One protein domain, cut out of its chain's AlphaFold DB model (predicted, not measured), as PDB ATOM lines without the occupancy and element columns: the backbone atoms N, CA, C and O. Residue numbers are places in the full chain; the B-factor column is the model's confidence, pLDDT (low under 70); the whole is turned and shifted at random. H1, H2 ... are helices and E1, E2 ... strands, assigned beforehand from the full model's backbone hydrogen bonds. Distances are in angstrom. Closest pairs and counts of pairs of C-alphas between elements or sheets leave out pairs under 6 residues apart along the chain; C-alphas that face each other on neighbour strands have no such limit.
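Overview. This is residues 7 to 54 of the 60 residues of an uncharacterized protein of Rhizobium indicum (UniProt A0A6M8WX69). A strongly twisted sheet of three strands, folded as a meander, each strand the antiparallel neighbour of the one before, makes the body; a tail with the short helix H1 sticks out from it at residues 44 to 54. The 48 printed residues hold E1, E2, E3 and H1 in that order, mostly strand; the sheet's order is E1, E2, E3. The whole is loose, with a radius of gyration of the C-alphas of 12.7 A, and spans 37 by 22 by 18 A.

Arrangement. E1, residues 7 to 14, bends by 81 degrees at residue 10. It forms a hairpin with E2, residues 17 to 26, with N 10 and O 21 at 3.0 A. E2 bends by 80 degrees at residue 20. E2 forms a hairpin with E3, residues 29 to 35, with N 24 and O 32 at 3.0 A. H1, residues 48 to 52, is not on the sheet, with 0 pairs of C-alphas within 10 A. Its one O i to N i+4 pair is not within hydrogen-bond range, and 0 of its 2 O i to N i+3 pairs are.

Along the chain. E1 begins at C-alpha 7 (192.714, 217.481, 255.041) and is 17.5 A long, E2 24.3 A and E3 18.2 A. H1, 7.2 A long, ends at C-alpha 52 (188.050, 236.292, 251.694).

Size, cuts and confidence. The C-alphas of Glu 16 and Arg 54, the two farthest apart, are 37.8 A apart. The printed part has no cut. The link from E3 to H1 is long, with 12 residues. Residues 42 to 54 have pLDDT under 70.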
ATOM      1  N   VAL A   7     192.296 217.869 253.696       86.88
ATOM      2  CA  VAL A   7     192.714 217.481 255.041       86.88
ATOM      3  C   VAL A   7     193.082 218.754 255.788       86.88
ATOM      4  O   VAL A   7     193.867 219.564 255.291       86.88
ATOM      5  N   MET A   8     192.462 218.960 256.945       87.31
ATOM      6  CA  MET A   8     192.674 220.120 257.809       87.31
ATOM      7  C   MET A   8     193.275 219.639 259.122       87.31
ATOM      8  O   MET A   8     192.725 218.734 259.739       87.31
ATOM      9  N   THR A   9     194.386 220.230 259.551       86.88
ATOM     10  CA  THR A   9     195.012 219.929 260.843       86.88
ATOM     11  C   THR A   9     194.773 221.069 261.820       86.88
ATOM     12  O   THR A   9     194.760 222.241 261.433       86.88
ATOM     13  N   GLY A  10     194.579 220.738 263.092       87.38
ATOM     14  CA  GLY A  10     194.432 221.743 264.135       87.38
ATOM     15  C   GLY A  10     193.889 221.183 265.438       87.38
ATOM     16  O   GLY A  10     193.658 219.987 265.591       87.38
ATOM     17  N   THR A  11     193.669 222.079 266.392       89.62
ATOM     18  CA  THR A  11     192.989 221.739 267.639       89.62
ATOM     19  C   THR A  11     191.493 221.598 267.379       89.62
ATOM     20  O   THR A  11     190.841 222.549 266.949       89.62
ATOM     21  N   ILE A  12     190.950 220.415 267.649       86.25
ATOM     22  CA  ILE A  12     189.528 220.107 267.511       86.25
ATOM     23  C   ILE A  12     188.939 219.947 268.906       86.25
ATOM     24  O   ILE A  12     189.506 219.271 269.765       86.25
ATOM     25  N   VAL A  13     187.794 220.587 269.120       87.94
ATOM     26  CA  VAL A  13     186.982 220.426 270.326       87.94
ATOM     27  C   VAL A  13     185.866 219.440 270.002       87.94
ATOM     28  O   VAL A  13     185.054 219.700 269.116       87.94
ATOM     29  N   THR A  14     185.841 218.312 270.702       80.94
ATOM     30  CA  THR A  14     184.772 217.312 270.652       80.94
ATOM     31  C   THR A  14     184.078 217.233 272.013       80.94
ATOM     32  O   THR A  14     184.523 217.836 272.989       80.94
ATOM     33  N   GLU A  15     182.978 216.482 272.098       86.88
ATOM     34  CA  GLU A  15     182.313 216.212 273.382       86.88
ATOM     35  C   GLU A  15     183.218 215.444 274.362       86.88
ATOM     36  O   GLU A  15     183.069 215.571 275.575       86.88
ATOM     37  N   GLU A  16     184.189 214.688 273.842       81.69
ATOM     38  CA  GLU A  16     185.146 213.905 274.630       81.69
ATOM     39  C   GLU A  16     186.338 214.739 275.129       81.69
ATOM     40  O   GLU A  16     187.058 214.309 276.031       81.69
ATOM     41  N   GLY A  17     186.551 215.940 274.577       85.31
ATOM     42  CA  GLY A  17     187.608 216.849 275.011       85.31
ATOM     43  C   GLY A  17     188.222 217.690 273.894       85.31
ATOM     44  O   GLY A  17     187.654 217.878 272.822       85.31
ATOM     45  N   VAL A  18     189.408 218.236 274.166       88.56
ATOM     46  CA  VAL A  18     190.159 219.096 273.241       88.56
ATOM     47  C   VAL A  18     191.475 218.414 272.887       88.56
ATOM     48  O   VAL A  18     192.258 218.110 273.786       88.56
ATOM     49  N   ALA A  19     191.728 218.186 271.597       85.88
ATOM     50  CA  ALA A  19     192.930 217.493 271.129       85.88
ATOM     51  C   ALA A  19     193.448 218.038 269.789       85.88
ATOM     52  O   ALA A  19     192.701 218.629 269.006       85.88
ATOM     53  N   GLU A  20     194.743 217.848 269.526       86.69
ATOM     54  CA  GLU A  20     195.340 218.096 268.211       86.69
ATOM     55  C   GLU A  20     195.049 216.928 267.269       86.69
ATOM     56  O   GLU A  20     195.584 215.828 267.423       86.69
ATOM     57  N   ASN A  21     194.213 217.198 266.274       88.56
ATOM     58  CA  ASN A  21     193.666 216.202 265.372       88.56
ATOM     59  C   ASN A  21     193.766 216.688 263.920       88.56
ATOM     60  O   ASN A  21     194.103 217.841 263.622       88.56
ATOM     61  N   TYR A  22     193.408 215.803 263.000       88.94
ATOM     62  CA  TYR A  22     193.106 216.165 261.627       88.94
ATOM     63  C   TYR A  22     191.669 215.783 261.268       88.94
ATOM     64  O   TYR A  22     191.130 214.798 261.769       88.94
ATOM     65  N   VAL A  23     191.056 216.568 260.382       89.31
ATOM     66  CA  VAL A  23     189.783 216.246 259.729       89.31
ATOM     67  C   VAL A  23     190.064 215.943 258.272       89.31
ATOM     68  O   VAL A  23     190.584 216.799 257.549       89.31
ATOM     69  N   ALA A  24     189.693 214.746 257.837       89.25
ATOM     70  CA  ALA A  24     189.719 214.370 256.434       89.25
ATOM     71  C   ALA A  24     188.319 214.535 255.830       89.25
ATOM     72  O   ALA A  24     187.324 214.093 256.408       89.25
ATOM     73  N   VAL A  25     188.241 215.192 254.675       88.12
ATOM     74  CA  VAL A  25     186.990 215.519 253.985       88.12
ATOM     75  C   VAL A  25     186.970 214.848 252.618       88.12
ATOM     76  O   VAL A  25     187.915 215.006 251.841       88.12
ATOM     77  N   THR A  26     185.865 214.170 252.317       87.19
ATOM     78  CA  THR A  26     185.573 213.565 251.010       87.19
ATOM     79  C   THR A  26     184.134 213.886 250.631       87.19
ATOM     80  O   THR A  26     183.241 213.805 251.474       87.19
ATOM     81  N   ASP A  27     183.909 214.312 249.389       86.44
ATOM     82  CA  ASP A  27     182.597 214.689 248.851       86.44
ATOM     83  C   ASP A  27     181.871 215.759 249.697       86.44
ATOM     84  O   ASP A  27     180.645 215.819 249.771       86.44
ATOM     85  N   GLY A  28     182.645 216.632 250.352       84.38
ATOM     86  CA  GLY A  28     182.128 217.688 251.229       84.38
ATOM     87  C   GLY A  28     181.672 217.215 252.614       84.38
ATOM     88  O   GLY A  28     181.113 218.014 253.365       84.38
ATOM     89  N   ILE A  29     181.924 215.955 252.972       85.69
ATOM     90  CA  ILE A  29     181.563 215.350 254.259       85.69
ATOM     91  C   ILE A  29     182.835 215.062 255.061       85.69
ATOM     92  O   ILE A  29     183.851 214.643 254.504       85.69
ATOM     93  N   ALA A  30     182.788 215.279 256.379       88.06
ATOM     94  CA  ALA A  30     183.851 214.847 257.283       88.06
ATOM     95  C   ALA A  30     183.880 213.312 257.329       88.06
ATOM     96  O   ALA A  30     183.009 212.683 257.925       88.06
ATOM     97  N   ALA A  31     184.863 212.723 256.654       86.19
ATOM     98  CA  ALA A  31     185.012 211.280 256.522       86.19
ATOM     99  C   ALA A  31     185.728 210.665 257.733       86.19
ATOM    100  O   ALA A  31     185.423 209.538 258.110       86.19
ATOM    101  N   ALA A  32     186.665 211.402 258.340       86.75
ATOM    102  CA  ALA A  32     187.411 210.958 259.515       86.75
ATOM    103  C   ALA A  32     187.873 212.138 260.381       86.75
ATOM    104  O   ALA A  32     188.184 213.217 259.866       86.75
ATOM    105  N   ILE A  33     187.946 211.893 261.692       87.38
ATOM    106  CA  ILE A  33     188.576 212.764 262.687       87.38
ATOM    107  C   ILE A  33     189.504 211.885 263.518       87.38
ATOM    108  O   ILE A  33     189.032 211.025 264.256       87.38
ATOM    109  N   GLU A  34     190.812 212.089 263.399       85.25
ATOM    110  CA  GLU A  34     191.794 211.254 264.095       85.25
ATOM    111  C   GLU A  34     192.968 212.078 264.630       85.25
ATOM    112  O   GLU A  34     193.207 213.218 264.222       85.25
ATOM    113  N   THR A  35     193.709 211.481 265.560       84.12
ATOM    114  CA  THR A  35     194.968 212.000 266.095       84.12
ATOM    115  C   THR A  35     196.155 211.498 265.269       84.12
ATOM    116  O   THR A  35     196.139 210.400 264.716       84.12
ATOM    117  N   GLY A  36     197.234 212.282 265.218       81.19
ATOM    118  CA  GLY A  36     198.509 211.850 264.636       81.19
ATOM    119  C   GLY A  36     198.783 212.381 263.229       81.19
ATOM    120  O   GLY A  36     198.567 213.558 262.944       81.19
ATOM    121  N   CYS A  37     199.366 211.541 262.367       79.25
ATOM    122  CA  CYS A  37     199.866 211.976 261.061       79.25
ATOM    123  C   CYS A  37     198.729 212.078 260.044       79.25
ATOM    124  O   CYS A  37     198.132 211.073 259.661       79.25
ATOM    125  N   ALA A  38     198.466 213.298 259.586       80.25
ATOM    126  CA  ALA A  38     197.414 213.564 258.626       80.25
ATOM    127  C   ALA A  38     197.757 212.966 257.242       80.25
ATOM    128  O   ALA A  38     198.873 213.168 256.743       80.25
ATOM    129  N   PRO A  39     196.822 212.257 256.586       80.25
ATOM    130  CA  PRO A  39     197.031 211.740 255.243       80.25
ATOM    131  C   PRO A  39     197.155 212.890 254.233       80.25
ATOM    132  O   PRO A  39     196.666 214.000 254.442       80.25
ATOM    133  N   GLY A  40     197.806 212.632 253.097       77.62
ATOM    134  CA  GLY A  40     197.848 213.607 252.004       77.62
ATOM    135  C   GLY A  40     196.444 213.876 251.447       77.62
ATOM    136  O   GLY A  40     195.613 212.970 251.457       77.62
ATOM    137  N   ALA A  41     196.200 215.080 250.918       72.44
ATOM    138  CA  ALA A  41     194.943 215.497 250.275       72.44
ATOM    139  C   ALA A  41     195.126 215.772 248.769       72.44
ATOM    140  O   ALA A  41     196.175 216.262 248.338       72.44
ATOM    141  N   ARG A  42     194.091 215.535 247.952       64.12
ATOM    142  CA  ARG A  42     194.035 215.978 246.549       64.12
ATOM    143  C   ARG A  42     193.598 217.438 246.499       64.12
ATOM    144  O   ARG A  42     192.417 217.732 246.405       64.12
ATOM    145  N   VAL A  43     194.546 218.371 246.536       56.62
ATOM    146  CA  VAL A  43     194.257 219.815 246.565       56.62
ATOM    147  C   VAL A  43     193.291 220.245 245.437       56.62
ATOM    148  O   VAL A  43     193.701 220.453 244.297       56.62
ATOM    149  N   ARG A  44     192.007 220.460 245.770       52.97
ATOM    150  CA  ARG A  44     191.019 221.228 244.978       52.97
ATOM    151  C   ARG A  44     190.722 222.587 245.622       52.97
ATOM    152  O   ARG A  44     189.605 223.095 245.592       52.97
ATOM    153  N   PHE A  45     191.739 223.225 246.193       47.41
ATOM    154  CA  PHE A  45     191.617 224.549 246.802       47.41
ATOM    155  C   PHE A  45     191.712 225.658 245.732       47.41
ATOM    156  O   PHE A  45     192.723 226.348 245.632       47.41
ATOM    157  N   ARG A  46     190.683 225.826 244.880       46.28
ATOM    158  CA  ARG A  46     190.653 226.919 243.874       46.28
ATOM    159  C   ARG A  46     189.778 228.124 244.252       46.28
ATOM    160  O   ARG A  46     189.874 229.142 243.575       46.28
ATOM    161  N   GLN A  47     188.945 228.078 245.299       45.25
ATOM    162  CA  GLN A  47     187.935 229.145 245.488       45.25
ATOM    163  C   GLN A  47     187.701 229.675 246.911       45.25
ATOM    164  O   GLN A  47     187.076 230.725 247.037       45.25
ATOM    165  N   LEU A  48     188.222 229.054 247.976       46.84
ATOM    166  CA  LEU A  48     187.868 229.498 249.336       46.84
ATOM    167  C   LEU A  48     188.687 230.688 249.868       46.84
ATOM    168  O   LEU A  48     188.187 231.420 250.713       46.84
ATOM    169  N   LEU A  49     189.895 230.943 249.348       46.22
ATOM    170  CA  LEU A  49     190.725 232.092 249.768       46.22
ATOM    171  C   LEU A  49     190.654 233.299 248.821       46.22
ATOM    172  O   LEU A  49     191.020 234.407 249.212       46.22
ATOM    173  N   SER A  50     190.162 233.131 247.590       44.81
ATOM    174  CA  SER A  50     190.029 234.252 246.647       44.81
ATOM    175  C   SER A  50     188.839 235.163 246.968       44.81
ATOM    176  O   SER A  50     188.865 236.336 246.595       44.81
ATOM    177  N   HIS A  51     187.836 234.674 247.707       43.84
ATOM    178  CA  HIS A  51     186.710 235.496 248.161       43.84
ATOM    179  C   HIS A  51     186.991 236.252 249.466       43.84
ATOM    180  O   HIS A  51     186.574 237.400 249.608       43.84
ATOM    181  N   THR A  52     187.740 235.665 250.398       43.84
ATOM    182  CA  THR A  52     188.050 236.292 251.694       43.84
ATOM    183  C   THR A  52     189.213 237.280 251.627       43.84
ATOM    184  O   THR A  52     189.228 238.239 252.394       43.84
ATOM    185  N   TYR A  53     190.147 237.142 250.677       43.75
ATOM    186  CA  TYR A  53     191.267 238.088 250.556       43.75
ATOM    187  C   TYR A  53     190.910 239.395 249.820       43.75
ATOM    188  O   TYR A  53     191.591 240.406 249.977       43.75
ATOM    189  N   ARG A  54     189.827 239.416 249.024       42.28
ATOM    190  CA  ARG A  54     189.396 240.622 248.286       42.28
ATOM    191  C   ARG A  54     188.426 241.518 249.070       42.28
ATOM    192  O   ARG A  54     188.141 242.621 248.619       42.28
TER     193      ARG A  54